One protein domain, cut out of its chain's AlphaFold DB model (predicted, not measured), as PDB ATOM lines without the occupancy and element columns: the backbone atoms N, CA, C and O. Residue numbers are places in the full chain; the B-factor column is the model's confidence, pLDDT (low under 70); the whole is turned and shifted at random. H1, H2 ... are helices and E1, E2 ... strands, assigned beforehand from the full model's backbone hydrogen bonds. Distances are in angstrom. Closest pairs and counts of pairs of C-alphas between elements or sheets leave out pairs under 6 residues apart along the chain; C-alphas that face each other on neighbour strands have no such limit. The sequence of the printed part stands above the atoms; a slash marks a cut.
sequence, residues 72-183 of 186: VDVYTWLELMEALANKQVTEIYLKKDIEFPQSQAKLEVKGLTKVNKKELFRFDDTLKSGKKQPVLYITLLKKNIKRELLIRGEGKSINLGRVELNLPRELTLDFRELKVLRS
ATOM      1  N   VAL A  72      -6.915  25.837 -26.793       92.62
ATOM      2  CA  VAL A  72      -5.825  26.777 -26.504       92.62
ATOM      3  C   VAL A  72      -6.377  28.193 -26.371       92.62
ATOM      4  O   VAL A  72      -7.151  28.646 -27.214       92.62
ATOM      5  N   ASP A  73      -5.955  28.888 -25.318       93.75
ATOM      6  CA  ASP A  73      -6.188  30.322 -25.155       93.75
ATOM      7  C   ASP A  73      -5.124  31.094 -25.942       93.75
ATOM      8  O   ASP A  73      -3.931  30.834 -25.793       93.75
ATOM      9  N   VAL A  74      -5.561  32.040 -26.769       94.69
ATOM     10  CA  VAL A  74      -4.703  32.810 -27.671       94.69
ATOM     11  C   VAL A  74      -4.860  34.301 -27.392       94.69
ATOM     12  O   VAL A  74      -5.969  34.835 -27.305       94.69
ATOM     13  N   TYR A  75      -3.724  34.982 -27.282       94.69
ATOM     14  CA  TYR A  75      -3.604  36.408 -26.987       94.69
ATOM     15  C   TYR A  75      -2.919  37.184 -28.109       94.69
ATOM     16  O   TYR A  75      -3.064  38.406 -28.176       94.69
ATOM     17  N   THR A  76      -2.156  36.504 -28.966       94.19
ATOM     18  CA  THR A  76      -1.369  37.128 -30.034       94.19
ATOM     19  C   THR A  76      -1.562  36.424 -31.373       94.19
ATOM     20  O   THR A  76      -1.962  35.263 -31.446       94.19
ATOM     21  N   TRP A  77      -1.249  37.120 -32.470       93.12
ATOM     22  CA  TRP A  77      -1.331  36.532 -33.809       93.12
ATOM     23  C   TRP A  77      -0.363  35.346 -33.980       93.12
ATOM     24  O   TRP A  77      -0.682  34.394 -34.686       93.12
ATOM     25  N   LEU A  78       0.808  35.375 -33.327       92.31
ATOM     26  CA  LEU A  78       1.792  34.296 -33.418       92.31
ATOM     27  C   LEU A  78       1.251  33.019 -32.768       92.31
ATOM     28  O   LEU A  78       1.268  31.963 -33.394       92.31
ATOM     29  N   GLU A  79       0.690  33.143 -31.563       93.56
ATOM     30  CA  GLU A  79       0.008  32.044 -30.868       93.56
ATOM     31  C   GLU A  79      -1.151  31.482 -31.702       93.56
ATOM     32  O   GLU A  79      -1.335  30.267 -31.762       93.56
ATOM     33  N   LEU A  80      -1.896  32.342 -32.410       92.88
ATOM     34  CA  LEU A  80      -2.950  31.903 -33.327       92.88
ATOM     35  C   LEU A  80      -2.378  31.029 -34.451       92.88
ATOM     36  O   LEU A  80      -2.914  29.959 -34.737       92.88
ATOM     37  N   MET A  81      -1.279  31.455 -35.078       91.25
ATOM     38  CA  MET A  81      -0.637  30.695 -36.154       91.25
ATOM     39  C   MET A  81      -0.051  29.370 -35.659       91.25
ATOM     40  O   MET A  81      -0.151  28.354 -36.351       91.25
ATOM     41  N   GLU A  82       0.518  29.348 -34.454       90.69
ATOM     42  CA  GLU A  82       1.003  28.123 -33.816       90.69
ATOM     43  C   GLU A  82      -0.140  27.154 -33.500       90.69
ATOM     44  O   GLU A  82      -0.041  25.961 -33.806       90.69
ATOM     45  N   ALA A  83      -1.255  27.657 -32.964       90.75
ATOM     46  CA  ALA A  83      -2.443  26.860 -32.679       90.75
ATOM     47  C   ALA A  83      -3.068  26.290 -33.967       90.75
ATOM     48  O   ALA A  83      -3.396  25.099 -34.028       90.75
ATOM     49  N   LEU A  84      -3.129  27.090 -35.038       89.62
ATOM     50  CA  LEU A  84      -3.553  26.641 -36.369       89.62
ATOM     51  C   LEU A  84      -2.650  25.519 -36.909       89.62
ATOM     52  O   LEU A  84      -3.153  24.547 -37.476       89.62
ATOM     53  N   ALA A  85      -1.334  25.609 -36.689       87.62
ATOM     54  CA  ALA A  85      -0.362  24.597 -37.107       87.62
ATOM     55  C   ALA A  85      -0.305  23.357 -36.188       87.62
ATOM     56  O   ALA A  85       0.272  22.318 -36.550       87.62
ATOM     57  N   ASN A  86      -0.863  23.414 -34.980       86.94
ATOM     58  CA  ASN A  86      -0.837  22.297 -34.047       86.94
ATOM     59  C   ASN A  86      -2.030  21.363 -34.269       86.94
ATOM     60  O   ASN A  86      -3.122  21.669 -33.812       86.94
ATOM     61  N   LYS A  87      -1.791  20.184 -34.872       87.06
ATOM     62  CA  LYS A  87      -2.801  19.156 -35.208       87.06
ATOM     63  C   LYS A  87      -3.652  18.676 -34.028       87.06
ATOM     64  O   LYS A  87      -4.745  18.169 -34.257       87.06
ATOM     65  N   GLN A  88      -3.158  18.797 -32.798       86.81
ATOM     66  CA  GLN A  88      -3.872  18.321 -31.614       86.81
ATOM     67  C   GLN A  88      -4.953  19.297 -31.137       86.81
ATOM     68  O   GLN A  88      -5.872  18.860 -30.460       86.81
ATOM     69  N   VAL A  89      -4.866  20.583 -31.495       89.56
ATOM     70  CA  VAL A  89      -5.777  21.639 -31.012       89.56
ATOM     71  C   VAL A  89      -7.102  21.612 -31.772       89.56
ATOM     72  O   VAL A  89      -7.110  21.881 -32.956       89.56
ATOM     73  N   THR A  90      -8.232  21.316 -31.155       90.31
ATOM     74  CA  THR A  90      -9.544  21.331 -31.835       90.31
ATOM     75  C   THR A  90     -10.307  22.632 -31.625       90.31
ATOM     76  O   THR A  90     -11.224  22.932 -32.386       90.31
ATOM     77  N   GLU A  91      -9.916  23.423 -30.626       93.75
ATOM     78  CA  GLU A  91     -10.605  24.660 -30.276       93.75
ATOM     79  C   GLU A  91      -9.616  25.774 -29.894       93.75
ATOM     80  O   GLU A  91      -8.604  25.538 -29.235       93.75
ATOM     81  N   ILE A  92      -9.898  27.002 -30.315       94.75
ATOM     82  CA  ILE A  92      -9.118  28.199 -30.007       94.75
ATOM     83  C   ILE A  92     -10.040  29.221 -29.355       94.75
ATOM     84  O   ILE A  92     -11.078  29.556 -29.917       94.75
ATOM     85  N   TYR A  93      -9.625  29.762 -28.214       94.81
ATOM     86  CA  TYR A  93     -10.306  30.867 -27.548       94.81
ATOM     87  C   TYR A  93      -9.471  32.136 -27.654       94.81
ATOM     88  O   TYR A  93      -8.371  32.221 -27.109       94.81
ATOM     89  N   LEU A  94     -10.009  33.151 -28.322       95.94
ATOM     90  CA  LEU A  94      -9.413  34.476 -28.365       95.94
ATOM     91  C   LEU A  94      -9.683  35.183 -27.041       95.94
ATOM     92  O   LEU A  94     -10.824  35.481 -26.697       95.94
ATOM     93  N   LYS A  95      -8.621  35.480 -26.297       95.38
ATOM     94  CA  LYS A  95      -8.714  36.255 -25.052       95.38
ATOM     95  C   LYS A  95      -8.500  37.749 -25.277       95.38
ATOM     96  O   LYS A  95      -8.838  38.562 -24.414       95.38
ATOM     97  N   LYS A  96      -7.974  38.125 -26.443       95.81
ATOM     98  CA  LYS A  96      -7.759  39.508 -26.880       95.81
ATOM     99  C   LYS A  96      -8.107  39.662 -28.354       95.81
ATOM    100  O   LYS A  96      -8.165  38.676 -29.085       95.81
ATOM    101  N   ASP A  97      -8.313  40.907 -28.765       95.56
ATOM    102  CA  ASP A  97      -8.330  41.254 -30.181       95.56
ATOM    103  C   ASP A  97      -6.963  40.944 -30.798       95.56
ATOM    104  O   ASP A  97      -5.920  41.224 -30.202       95.56
ATOM    105  N   ILE A  98      -6.977  40.339 -31.983       95.31
ATOM    106  CA  ILE A  98      -5.770  39.933 -32.699       95.31
ATOM    107  C   ILE A  98      -5.597  40.816 -33.918       95.31
ATOM    108  O   ILE A  98      -6.405  40.779 -34.841       95.31
ATOM    109  N   GLU A  99      -4.489  41.546 -33.962       93.94
ATOM    110  CA  GLU A  99      -4.087  42.323 -35.128       93.94
ATOM    111  C   GLU A  99      -2.926  41.639 -35.853       93.94
ATOM    112  O   GLU A  99      -1.892  41.320 -35.257       93.94
ATOM    113  N   PHE A 100      -3.096  41.404 -37.154       93.06
ATOM    114  CA  PHE A 100      -2.046  40.830 -37.983       93.06
ATOM    115  C   PHE A 100      -1.004  41.895 -38.349       93.06
ATOM    116  O   PHE A 100      -1.365  42.988 -38.796       93.06
ATOM    117  N   PRO A 101       0.301  41.586 -38.238       92.25
ATOM    118  CA  PRO A 101       1.341  42.463 -38.751       92.25
ATOM    119  C   PRO A 101       1.165  42.738 -40.246       92.25
ATOM    120  O   PRO A 101       0.834  41.848 -41.021       92.25
ATOM    121  N   GLN A 102       1.458  43.965 -40.673       90.38
ATOM    122  CA  GLN A 102       1.299  44.380 -42.074       90.38
ATOM    123  C   GLN A 102       2.616  44.348 -42.872       90.38
ATOM    124  O   GLN A 102       2.663  44.774 -44.024       90.38
ATOM    125  N   SER A 103       3.706  43.848 -42.277       90.62
ATOM    126  CA  SER A 103       5.008  43.718 -42.938       90.62
ATOM    127  C   SER A 103       5.400  42.257 -43.143       90.62
ATOM    128  O   SER A 103       5.235  41.417 -42.261       90.62
ATOM    129  N   GLN A 104       5.986  41.961 -44.307       89.12
ATOM    130  CA  GLN A 104       6.405  40.603 -44.668       89.12
ATOM    131  C   GLN A 104       7.363  39.993 -43.636       89.12
ATOM    132  O   GLN A 104       7.136  38.876 -43.191       89.12
ATOM    133  N   ALA A 105       8.375  40.749 -43.197       88.69
ATOM    134  CA  ALA A 105       9.367  40.277 -42.229       88.69
ATOM    135  C   ALA A 105       8.764  39.880 -40.870       88.69
ATOM    136  O   ALA A 105       9.302  39.008 -40.202       88.69
ATOM    137  N   LYS A 106       7.657  40.513 -40.452       90.06
ATOM    138  CA  LYS A 106       6.972  40.154 -39.201       90.06
ATOM    139  C   LYS A 106       6.039  38.958 -39.380       90.06
ATOM    140  O   LYS A 106       5.855  38.204 -38.437       90.06
ATOM    141  N   LEU A 107       5.454  38.796 -40.565       89.38
ATOM    142  CA  LEU A 107       4.543  37.694 -40.879       89.38
ATOM    143  C   LEU A 107       5.265  36.377 -41.183       89.38
ATOM    144  O   LEU A 107       4.687  35.303 -41.004       89.38
ATOM    145  N   GLU A 108       6.498  36.450 -41.682       90.19
ATOM    146  CA  GLU A 108       7.308  35.294 -42.049       90.19
ATOM    147  C   GLU A 108       8.047  34.745 -40.826       90.19
ATOM    148  O   GLU A 108       9.090  35.242 -40.408       90.19
ATOM    149  N   VAL A 109       7.482  33.692 -40.243       86.81
ATOM    150  CA  VAL A 109       8.021  33.008 -39.074       86.81
ATOM    151  C   VAL A 109       8.641  31.710 -39.551       86.81
ATOM    152  O   VAL A 109       7.952  30.795 -40.015       86.81
ATOM    153  N   LYS A 110       9.968  31.634 -39.438       82.75
ATOM    154  CA  LYS A 110      10.763  30.505 -39.923       82.75
ATOM    155  C   LYS A 110      10.207  29.178 -39.396       82.75
ATOM    156  O   LYS A 110      10.145  28.949 -38.193       82.75
ATOM    157  N   GLY A 111       9.830  28.289 -40.315       79.88
ATOM    158  CA  GLY A 111       9.314  26.953 -39.994       79.88
ATOM    159  C   GLY A 111       7.819  26.885 -39.653       79.88
ATOM    160  O   GLY A 111       7.301  25.779 -39.511       79.88
ATOM    161  N   LEU A 112       7.116  28.020 -39.585       84.69
ATOM    162  CA  LEU A 112       5.675  28.082 -39.319       84.69
ATOM    163  C   LEU A 112       4.897  28.619 -40.525       84.69
ATOM    164  O   LEU A 112       3.961  27.971 -41.002       84.69
ATOM    165  N   THR A 113       5.310  29.769 -41.052       88.06
ATOM    166  CA  THR A 113       4.621  30.477 -42.135       88.06
ATOM    167  C   THR A 113       5.563  30.779 -43.295       88.06
ATOM    168  O   THR A 113       6.762  30.983 -43.121       88.06
ATOM    169  N   LYS A 114       5.007  30.818 -44.505       90.19
ATOM    170  CA  LYS A 114       5.636  31.382 -45.702       90.19
ATOM    171  C   LYS A 114       4.763  32.516 -46.208       90.19
ATOM    172  O   LYS A 114       3.553  32.333 -46.342       90.19
ATOM    173  N   VAL A 115       5.363  33.658 -46.517       90.19
ATOM    174  CA  VAL A 115       4.631  34.841 -46.976       90.19
ATOM    175  C   VAL A 115       4.952  35.092 -48.440       90.19
ATOM    176  O   VAL A 115       6.114  35.205 -48.814       90.19
ATOM    177  N   ASN A 116       3.921  35.192 -49.272       88.81
ATOM    178  CA  ASN A 116       4.065  35.558 -50.674       88.81
ATOM    179  C   ASN A 116       3.319  36.867 -50.928       88.81
ATOM    180  O   ASN A 116       2.174  37.024 -50.508       88.81
ATOM    181  N   LYS A 117       3.945  37.788 -51.656       87.81
ATOM    182  CA  LYS A 117       3.256  38.965 -52.187       87.81
ATOM    183  C   LYS A 117       2.513  38.565 -53.453       87.81
ATOM    184  O   LYS A 117       3.111  37.981 -54.355       87.81
ATOM    185  N   LYS A 118       1.220  38.864 -53.510       85.25
ATOM    186  CA  LYS A 118       0.418  38.747 -54.729       85.25
ATOM    187  C   LYS A 118      -0.340  40.038 -54.953       85.25
ATOM    188  O   LYS A 118      -0.688  40.727 -54.003       85.25
ATOM    189  N   GLU A 119      -0.610  40.342 -56.206       83.00
ATOM    190  CA  GLU A 119      -1.495  41.438 -56.563       83.00
ATOM    191  C   GLU A 119      -2.911  40.895 -56.725       83.00
ATOM    192  O   GLU A 119      -3.127  39.942 -57.474       83.00
ATOM    193  N   LEU A 120      -3.870  41.494 -56.021       78.50
ATOM    194  CA  LEU A 120      -5.289  41.233 -56.232       78.50
ATOM    195  C   LEU A 120      -5.919  42.422 -56.934       78.50
ATOM    196  O   LEU A 120      -5.668  43.574 -56.578       78.50
ATOM    197  N   PHE A 121      -6.734  42.133 -57.942       77.38
ATOM    198  CA  PHE A 121      -7.535  43.149 -58.596       77.38
ATOM    199  C   PHE A 121      -8.634  43.594 -57.635       77.38
ATOM    200  O   PHE A 121      -9.398  42.766 -57.143       77.38
ATOM    201  N   ARG A 122      -8.688  44.892 -57.346       72.94
ATOM    202  CA  ARG A 122      -9.735  45.494 -56.529       72.94
ATOM    203  C   ARG A 122     -10.465  46.543 -57.338       72.94
ATOM    204  O   ARG A 122      -9.818  47.368 -57.973       72.94
ATOM    205  N   PHE A 123     -11.788  46.535 -57.278       71.50
ATOM    206  CA  PHE A 123     -12.580  47.632 -57.806       71.50
ATOM    207  C   PHE A 123     -12.681  48.719 -56.736       71.50
ATOM    208  O   PHE A 123     -13.104  48.446 -55.615       71.50
ATOM    209  N   ASP A 124     -12.204  49.914 -57.061       68.19
ATOM    210  CA  ASP A 124     -12.286  51.083 -56.198       68.19
ATOM    211  C   ASP A 124     -13.548  51.864 -56.568       68.19
ATOM    212  O   ASP A 124     -13.604  52.478 -57.636       68.19
ATOM    213  N   ASP A 125     -14.557  51.833 -55.694       69.69
ATOM    214  CA  ASP A 125     -15.841  52.505 -55.925       69.69
ATOM    215  C   ASP A 125     -15.694  54.029 -56.008       69.69
ATOM    216  O   ASP A 125     -16.438  54.684 -56.743       69.69
ATOM    217  N   THR A 126     -14.703  54.606 -55.320       73.50
ATOM    218  CA  THR A 126     -14.458  56.055 -55.355       73.50
ATOM    219  C   THR A 126     -13.870  56.489 -56.690       73.50
ATOM    220  O   THR A 126     -14.222  57.543 -57.218       73.50
ATOM    221  N   LEU A 127     -13.019  55.647 -57.277       75.69
ATOM    222  CA  LEU A 127     -12.372  55.906 -58.561       75.69
ATOM    223  C   LEU A 127     -13.076  55.222 -59.738       75.69
ATOM    224  O   LEU A 127     -12.567  55.305 -60.859       75.69
ATOM    225  N   LYS A 128     -14.188  54.513 -59.486       79.88
ATOM    226  CA  LYS A 128     -14.943  53.677 -60.439       79.88
ATOM    227  C   LYS A 128     -14.036  52.851 -61.360       79.88
ATOM    228  O   LYS A 128     -14.313  52.688 -62.548       79.88
ATOM    229  N   SER A 129     -12.908  52.384 -60.834       80.31
ATOM    230  CA  SER A 129     -11.861  51.739 -61.621       80.31
ATOM    231  C   SER A 129     -11.201  50.618 -60.844       80.31
ATOM    232  O   SER A 129     -11.053  50.653 -59.623       80.31
ATOM    233  N   GLY A 130     -10.800  49.589 -61.583       78.50
ATOM    234  CA  GLY A 130     -10.048  48.483 -61.027       78.50
ATOM    235  C   GLY A 130      -8.575  48.835 -60.858       78.50
ATOM    236  O   GLY A 130      -7.914  49.234 -61.815       78.50
ATOM    237  N   LYS A 131      -8.035  48.645 -59.656       79.50
ATOM    238  CA  LYS A 131      -6.604  48.744 -59.367       79.50
ATOM    239  C   LYS A 131      -6.094  47.442 -58.775       79.50
ATOM    240  O   LYS A 131      -6.694  46.864 -57.871       79.50
ATOM    241  N   LYS A 132      -4.940  46.991 -59.260       81.75
ATOM    242  CA  LYS A 132      -4.195  45.911 -58.613       81.75
ATOM    243  C   LYS A 132      -3.602  46.439 -57.312       81.75
ATOM    244  O   LYS A 132      -2.888  47.437 -57.319       81.75
ATOM    245  N   GLN A 133      -3.912  45.782 -56.202       78.50
ATOM    246  CA  GLN A 133      -3.349  46.109 -54.899       78.50
ATOM    247  C   GLN A 133      -2.498  44.948 -54.383       78.50
ATOM    248  O   GLN A 133      -2.912  43.789 -54.496       78.50
ATOM    249  N   PRO A 134      -1.321  45.231 -53.802       82.06
ATOM    250  CA  PRO A 134      -0.485  44.200 -53.215       82.06
ATOM    251  C   PRO A 134      -1.111  43.671 -51.918       82.06
ATOM    252  O   PRO A 134      -1.493  44.435 -51.031       82.06
ATOM    253  N   VAL A 135      -1.158  42.347 -51.807       85.38
ATOM    254  CA  VAL A 135      -1.700  41.576 -50.684       85.38
ATOM    255  C   VAL A 135      -0.646  40.590 -50.207       85.38
ATOM    256  O   VAL A 135       0.048  39.955 -51.008       85.38
ATOM    257  N   LEU A 136      -0.528  40.446 -48.888       86.06
ATOM    258  CA  LEU A 136       0.365  39.469 -48.275       86.06
ATOM    259  C   LEU A 136      -0.399  38.171 -48.028       86.06
ATOM    260  O   LEU A 136      -1.256  38.107 -47.154       86.06
ATOM    261  N   TYR A 137      -0.070  37.131 -48.785       88.31
ATOM    262  CA  TYR A 137      -0.621  35.795 -48.598       88.31
ATOM    263  C   TYR A 137       0.247  34.994 -47.636       88.31
ATOM    264  O   TYR A 137       1.380  34.638 -47.972       88.31
ATOM    265  N   ILE A 138      -0.296  34.656 -46.470       88.38
ATOM    266  CA  ILE A 138       0.377  33.801 -45.493       88.38
ATOM    267  C   ILE A 138      -0.045  32.358 -45.721       88.38
ATOM    268  O   ILE A 138      -1.217  32.020 -45.629       88.38
ATOM    269  N   THR A 139       0.921  31.491 -45.991       86.94
ATOM    270  CA  THR A 139       0.719  30.046 -46.110       86.94
ATOM    271  C   THR A 139       1.302  29.349 -44.889       86.94
ATOM    272  O   THR A 139       2.467  29.563 -44.554       86.94
ATOM    273  N   LEU A 140       0.522  28.483 -44.241       85.38
ATOM    274  CA  LEU A 140       1.028  27.601 -43.186       85.38
ATOM    275  C   LEU A 140       1.924  26.521 -43.809       85.38
ATOM    276  O   LEU A 140       1.515  25.816 -44.730       85.38
ATOM    277  N   LEU A 141       3.156  26.375 -43.314       82.88
ATOM    278  CA  LEU A 141       4.130  25.433 -43.886       82.88
ATOM    279  C   LEU A 141       3.804  23.966 -43.592       82.88
ATOM    280  O   LEU A 141       4.265  23.070 -44.299       82.88
ATOM    281  N   LYS A 142       3.000  23.703 -42.562       76.38
ATOM    282  CA  LYS A 142       2.651  22.347 -42.152       76.38
ATOM    283  C   LYS A 142       1.539  21.794 -43.046       76.38
ATOM    284  O   LYS A 142       0.352  21.972 -42.790       76.38
ATOM    285  N   LYS A 143       1.960  21.118 -44.110       64.56
ATOM    286  CA  LYS A 143       1.105  20.381 -45.046       64.56
ATOM    287  C   LYS A 143       0.629  19.094 -44.348       64.56
ATOM    288  O   LYS A 143       1.399  18.491 -43.606       64.56
ATOM    289  N   ASN A 144      -0.630  18.694 -44.524       68.56
ATOM    290  CA  ASN A 144      -1.314  17.567 -43.849       68.56
ATOM    291  C   ASN A 144      -1.923  17.883 -42.474       68.56
ATOM    292  O   ASN A 144      -1.716  17.146 -41.501       68.56
ATOM    293  N   ILE A 145      -2.700  18.960 -42.385       76.25
ATOM    294  CA  ILE A 145      -3.625  19.193 -41.270       76.25
ATOM    295  C   ILE A 145      -5.040  18.971 -41.814       76.25
ATOM    296  O   ILE A 145      -5.602  19.875 -42.415       76.25
ATOM    297  N   LYS A 146      -5.583  17.758 -41.647       83.38
ATOM    298  CA  LYS A 146      -6.977  17.438 -41.989       83.38
ATOM    299  C   LYS A 146      -7.813  17.456 -40.719       83.38
ATOM    300  O   LYS A 146      -7.674  16.538 -39.912       83.38
ATOM    301  N   ARG A 147      -8.608  18.510 -40.523       87.56
ATOM    302  CA  ARG A 147      -9.494  18.674 -39.358       87.56
ATOM    303  C   ARG A 147     -10.401  19.891 -39.497       87.56
ATOM    304  O   ARG A 147     -10.120  20.810 -40.265       87.56
ATOM    305  N   GLU A 148     -11.389  19.929 -38.625       87.88
ATOM    306  CA  GLU A 148     -12.157  21.118 -38.295       87.88
ATOM    307  C   GLU A 148     -11.592  21.766 -37.023       87.88
ATOM    308  O   GLU A 148     -11.155  21.067 -36.102       87.88
ATOM    309  N   LEU A 149     -11.534  23.094 -37.002       90.62
ATOM    310  CA  LEU A 149     -11.048  23.882 -35.879       90.62
ATOM    311  C   LEU A 149     -12.063  24.969 -35.548       90.62
ATOM    312  O   LEU A 149     -12.360  25.817 -36.386       90.62
ATOM    313  N   LEU A 150     -12.534  24.969 -34.306       93.06
ATOM    314  CA  LEU A 150     -13.435  25.997 -33.809       93.06
ATOM    315  C   LEU A 150     -12.633  27.152 -33.205       93.06
ATOM    316  O   LEU A 150     -11.798  26.944 -32.331       93.06
ATOM    317  N   ILE A 151     -12.899  28.374 -33.650       94.38
ATOM    318  CA  ILE A 151     -12.318  29.603 -33.118       94.38
ATOM    319  C   ILE A 151     -13.449  30.397 -32.467       94.38
ATOM    320  O   ILE A 151     -14.396  30.805 -33.137       94.38
ATOM    321  N   ARG A 152     -13.353  30.614 -31.154       93.44
ATOM    322  CA  ARG A 152     -14.296  31.412 -30.364       93.44
ATOM    323  C   ARG A 152     -13.650  32.690 -29.883       93.44
ATOM    324  O   ARG A 152     -12.471  32.679 -29.537       93.44
ATOM    325  N   GLY A 153     -14.416  33.772 -29.809       90.94
ATOM    326  CA  GLY A 153     -13.879  35.046 -29.342       90.94
ATOM    327  C   GLY A 153     -14.735  35.840 -28.373       90.94
ATOM    328  O   GLY A 153     -14.256  36.887 -27.980       90.94
ATOM    329  N   GLU A 154     -15.938  35.420 -27.970       91.06
ATOM    330  CA  GLU A 154     -16.761  36.153 -26.980       91.06
ATOM    331  C   GLU A 154     -16.808  37.689 -27.228       91.06
ATOM    332  O   GLU A 154     -16.593  38.511 -26.337       91.06
ATOM    333  N   GLY A 155     -17.010  38.099 -28.484       90.06
ATOM    334  CA  GLY A 155     -17.039  39.500 -28.921       90.06
ATOM    335  C   GLY A 155     -15.694  40.096 -29.362       90.06
ATOM    336  O   GLY A 155     -15.663  41.264 -29.755       90.06
ATOM    337  N   LYS A 156     -14.593  39.331 -29.337       94.25
ATOM    338  CA  LYS A 156     -13.280  39.743 -29.867       94.25
ATOM    339  C   LYS A 156     -13.234  39.758 -31.393       94.25
ATOM    340  O   LYS A 156     -14.097  39.220 -32.091       94.25
ATOM    341  N   SER A 157     -12.183  40.379 -31.911       93.56
ATOM    342  CA  SER A 157     -11.938  40.538 -33.336       93.56
ATOM    343  C   SER A 157     -10.590  39.973 -33.784       93.56
ATOM    344  O   SER A 157      -9.606  39.984 -33.047       93.56
ATOM    345  N   ILE A 158     -10.547  39.484 -35.024       93.56
ATOM    346  CA  ILE A 158      -9.313  39.199 -35.759       93.56
ATOM    347  C   ILE A 158      -9.237  40.203 -36.903       93.56
ATOM    348  O   ILE A 158     -10.025  40.124 -37.844       93.56
ATOM    349  N   ASN A 159      -8.288  41.129 -36.847       92.62
ATOM    350  CA  ASN A 159      -8.022  42.083 -37.910       92.62
ATOM    351  C   ASN A 159      -6.881  41.590 -38.803       92.62
ATOM    352  O   ASN A 159      -5.710  41.621 -38.421       92.62
ATOM    353  N   LEU A 160      -7.235  41.145 -40.008       89.12
ATOM    354  CA  LEU A 160      -6.286  40.706 -41.028       89.12
ATOM    355  C   LEU A 160      -5.667  41.894 -41.785       89.12
ATOM    356  O   LEU A 160      -4.562  41.789 -42.317       89.12
ATOM    357  N   GLY A 161      -6.335  43.049 -41.836       87.38
ATOM    358  CA  GLY A 161      -5.861  44.188 -42.622       87.38
ATOM    359  C   GLY A 161      -5.635  43.791 -44.085       87.38
ATOM    360  O   GLY A 161      -6.546  43.265 -44.731       87.38
ATOM    361  N   ARG A 162      -4.425  44.031 -44.613       85.00
ATOM    362  CA  ARG A 162      -4.019  43.715 -45.998       85.00
ATOM    363  C   ARG A 162      -3.429  42.308 -46.168       85.00
ATOM    364  O   ARG A 162      -2.710  42.051 -47.138       85.00
ATOM    365  N   VAL A 163      -3.752  41.399 -45.261       87.62
ATOM    366  CA  VAL A 163      -3.261  40.022 -45.247       87.62
ATOM    367  C   VAL A 163      -4.375  39.057 -45.634       87.62
ATOM    368  O   VAL A 163      -5.511  39.215 -45.203       87.62
ATOM    369  N   GLU A 164      -4.024  38.030 -46.401       87.00
ATOM    370  CA  GLU A 164      -4.898  36.897 -46.697       87.00
ATOM    371  C   GLU A 164      -4.274  35.595 -46.188       87.00
ATOM    372  O   GLU A 164      -3.071  35.350 -46.337       87.00
ATOM    373  N   LEU A 165      -5.099  34.743 -45.580       85.75
ATOM    374  CA  LEU A 165      -4.675  33.440 -45.076       85.75
ATOM    375  C   LEU A 165      -4.892  32.374 -46.150       85.75
ATOM    376  O   LEU A 165      -6.017  32.039 -46.505       85.75
ATOM    377  N   ASN A 166      -3.798  31.801 -46.637       84.94
ATOM    378  CA  ASN A 166      -3.812  30.633 -47.505       84.94
ATOM    379  C   ASN A 166      -3.729  29.366 -46.645       84.94
ATOM    380  O   ASN A 166      -2.640  28.864 -46.340       84.94
ATOM    381  N   LEU A 167      -4.890  28.895 -46.204       82.25
ATOM    382  CA  LEU A 167      -5.013  27.706 -45.366       82.25
ATOM    383  C   LEU A 167      -4.918  26.421 -46.212       82.25
ATOM    384  O   LEU A 167      -5.295  26.427 -47.386       82.25
ATOM    385  N   PRO A 168      -4.422  25.306 -45.644       80.81
ATOM    386  CA  PRO A 168      -4.510  23.993 -46.285       80.81
ATOM    387  C   PRO A 168      -5.965  23.642 -46.626       80.81
ATOM    388  O   PRO A 168      -6.856  23.924 -45.828       80.81
ATOM    389  N   ARG A 169      -6.207  22.993 -47.775       79.56
ATOM    390  CA  ARG A 169      -7.564  22.650 -48.251       79.56
ATOM    391  C   ARG A 169      -8.350  21.806 -47.249       79.56
ATOM    392  O   ARG A 169      -9.567  21.899 -47.190       79.56
ATOM    393  N   GLU A 170      -7.654  20.979 -46.478       84.69
ATOM    394  CA  GLU A 170      -8.251  20.057 -45.518       84.69
ATOM    395  C   GLU A 170      -8.423  20.653 -44.105       84.69
ATOM    396  O   GLU A 170      -8.897  19.951 -43.207       84.69
ATOM    397  N   LEU A 171      -8.037  21.919 -43.888       85.44
ATOM    398  CA  LEU A 171      -8.251  22.645 -42.636       85.44
ATOM    399  C   LEU A 171      -9.499  23.524 -42.761       85.44
ATOM    400  O   LEU A 171      -9.479  24.545 -43.444       85.44
ATOM    401  N   THR A 172     -10.561  23.148 -42.054       86.25
ATOM    402  CA  THR A 172     -11.797  23.943 -41.976       86.25
ATOM    403  C   THR A 172     -11.797  24.761 -40.689       86.25
ATOM    404  O   THR A 172     -11.458  24.228 -39.632       86.25
ATOM    405  N   LEU A 173     -12.142  26.049 -40.775       90.50
ATOM    406  CA  LEU A 173     -12.254  26.944 -39.620       90.50
ATOM    407  C   LEU A 173     -13.722  27.326 -39.404       90.50
ATOM    408  O   LEU A 173     -14.326  27.910 -40.303       90.50
ATOM    409  N   ASP A 174     -14.257  27.033 -38.222       91.38
ATOM    410  CA  ASP A 174     -15.542  27.562 -37.751       91.38
ATOM    411  C   ASP A 174     -15.267  28.765 -36.839       91.38
ATOM    412  O   ASP A 174     -14.436  28.682 -35.935       91.38
ATOM    413  N   PHE A 175     -15.934  29.892 -37.079       91.81
ATOM    414  CA  PHE A 175     -15.773  31.110 -36.286       91.81
ATOM    415  C   PHE A 175     -17.067  31.385 -35.523       91.81
ATOM    416  O   PHE A 175     -18.107  31.635 -36.131       91.81
ATOM    417  N   ARG A 176     -17.000  31.405 -34.189       92.62
ATOM    418  CA  ARG A 176     -18.148  31.709 -33.326       92.62
ATOM    419  C   ARG A 176     -17.881  32.912 -32.448       92.62
ATOM    420  O   ARG A 176     -16.803  33.055 -31.876       92.62
ATOM    421  N   GLU A 177     -18.902  33.753 -32.318       91.44
ATOM    422  CA  GLU A 177     -18.896  34.892 -31.394       91.44
ATOM    423  C   GLU A 177     -17.674  35.808 -31.581       91.44
ATOM    424  O   GLU A 177     -17.118  36.325 -30.619       91.44
ATOM    425  N   LEU A 178     -17.208  35.996 -32.817       93.06
ATOM    426  CA  LEU A 178     -16.073  36.868 -33.115       93.06
ATOM    427  C   LEU A 178     -16.244  37.559 -34.463       93.06
ATOM    428  O   LEU A 178     -16.948  37.069 -35.345       93.06
ATOM    429  N   LYS A 179     -15.573  38.698 -34.626       90.31
ATOM    430  CA  LYS A 179     -15.572  39.467 -35.877       90.31
ATOM    431  C   LYS A 179     -14.252  39.275 -36.614       90.31
ATOM    432  O   LYS A 179     -13.196  39.583 -36.073       90.31
ATOM    433  N   VAL A 180     -14.296  38.812 -37.860       87.75
ATOM    434  CA  VAL A 180     -13.109  38.791 -38.728       87.75
ATOM    435  C   VAL A 180     -13.139  40.040 -39.597       87.75
ATOM    436  O   VAL A 180     -13.996  40.173 -40.461       87.75
ATOM    437  N   LEU A 181     -12.211  40.960 -39.353       84.06
ATOM    438  CA  LEU A 181     -12.078  42.203 -40.101       84.06
ATOM    439  C   LEU A 181     -11.041  42.012 -41.206       84.06
ATOM    440  O   LEU A 181      -9.887  41.658 -40.952       84.06
ATOM    441  N   ARG A 182     -11.452  42.260 -42.447       77.00
ATOM    442  CA  ARG A 182     -10.582  42.228 -43.625       77.00
ATOM    443  C   ARG A 182     -10.608  43.600 -44.265       77.00
ATOM    444  O   ARG A 182     -11.680  44.150 -44.468       77.00
ATOM    445  N   SER A 183      -9.454  44.123 -44.683       57.72
ATOM    446  CA  SER A 183      -9.430  45.377 -45.461       57.72
ATOM    447  C   SER A 183     -10.037  45.236 -46.865       57.72
ATOM    448  O   SER A 183     -10.020  46.196 -47.631       57.72
TER     449      SER A 183
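What this domain is: This is residues 72 to 183 of the 186 residues of an uncharacterized protein of Enterococcus termitis (UniProt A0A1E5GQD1). Three small sheets stand round a triangle: E1, E2, E5 and E8 make one side, E6 and E9 a second, and E7 with the near part of the E3 and E4 hairpin the third. Helix H1 packs over the four-stranded sheet at the corner towards E3 and E4, and the far end of that hairpin, with its turn at residues 125 to 128, sticks out as an arm that makes the longest axis. The printed part has 112 residues with two named helices and nine named strands, in the order E1 H1 E2 H2 E3 E4 E5 E6 E7 E8 E9, and the class is mostly strand. The sheets run E1 E2 E5 E8, parallel; E3 E4 E7, mixed; and E6 E9, parallel. The whole is compact, with a radius of gyration of the C-alphas of 14.8 A and spans of 46 by 31 by 24 A.

Where its parts are: Find C-alpha 72 at (-5.825, 26.777, -26.504); there E1 begins, residues 72 to 74. H1 follows at residues 77 to 85, 12.4 A from first to last C-alpha, then E2 at residues 91 to 94 and the four-residue H2 at residues 104 to 107. Look next at C-alpha 113 at (4.621, 30.477, -42.135), where E3 sets out, residues 113 to 124, 30.1 A long. E4 comes back over residues 129 to 140, 33.0 A long. E5 is residues 147 to 152, 16.3 A; E6 is residues 157 to 161, 11.7 A; E7 is residues 163 to 166. E8 is residues 171 to 176, 16.3 A, and E9, residues 179 to 182, ends with C-alpha 182 at (-10.582, 42.228, -43.625).

How they stand to each other: Begin with the largest sheet, whose edge strands are E1 and E8. E1 and E2 are parallel at 26 degrees, with N 74 and O 93 2.8 A apart; E2 and E5 are parallel at 27 degrees, with N 92 and O 150 at 2.8 A; E5 and E8 are parallel at 23 degrees, with N 151 and O 174 at 2.8 A. H1 is on this sheet at a height of 8.6 A, over E2 and along the strands, at 5 degrees to E2 on the local plane; the closest C-alphas of H1 and E2 are those of Ala 83 and Ile 92, 7.3 A apart. E1, H1 and E2 form a strand-helix-strand unit, two parallel neighbour strands with a helix between, and its crossover is right-handed. H1 only grazes the sheet E3 E4 E7, with its residues 78 to 85. That sheet is strongly twisted, and E3 bends by 53 degrees at residue 116. E3 and E4 are a hairpin, antiparallel at 161 degrees, with N 118 and O 135 at 3.0 A. On the other side of E4, E7 is parallel to it at 54 degrees, with N 166 and O 138 at 2.8 A. H2 is on this sheet at a height of 8.1 A, over E4 only just, with 3 of its 4 C-alphas falling on it. E6 and E9 are parallel at 4 degrees, with N 181 and O 158 at 2.8 A, and residues 98 to 99 pair with residues 158 to 159 of E6, parallel. E6 and E7 meet only through their link, while E6 and E8 are apart. Every O i to N i+4 pair of H1 is within hydrogen-bond range; H2 is too short for such a pair.

The domain as a whole: The two C-alphas farthest apart, those of Gln 88 and Leu 127, are 47.0 A from each other. The printed part has no cut and no long link; E2 to H2 and E4 to E5 are short links, and the others are tight. The mean pLDDT of the printed part is 86.7, and it is under 70 at residues 124 to 125, 143 to 144 and 183.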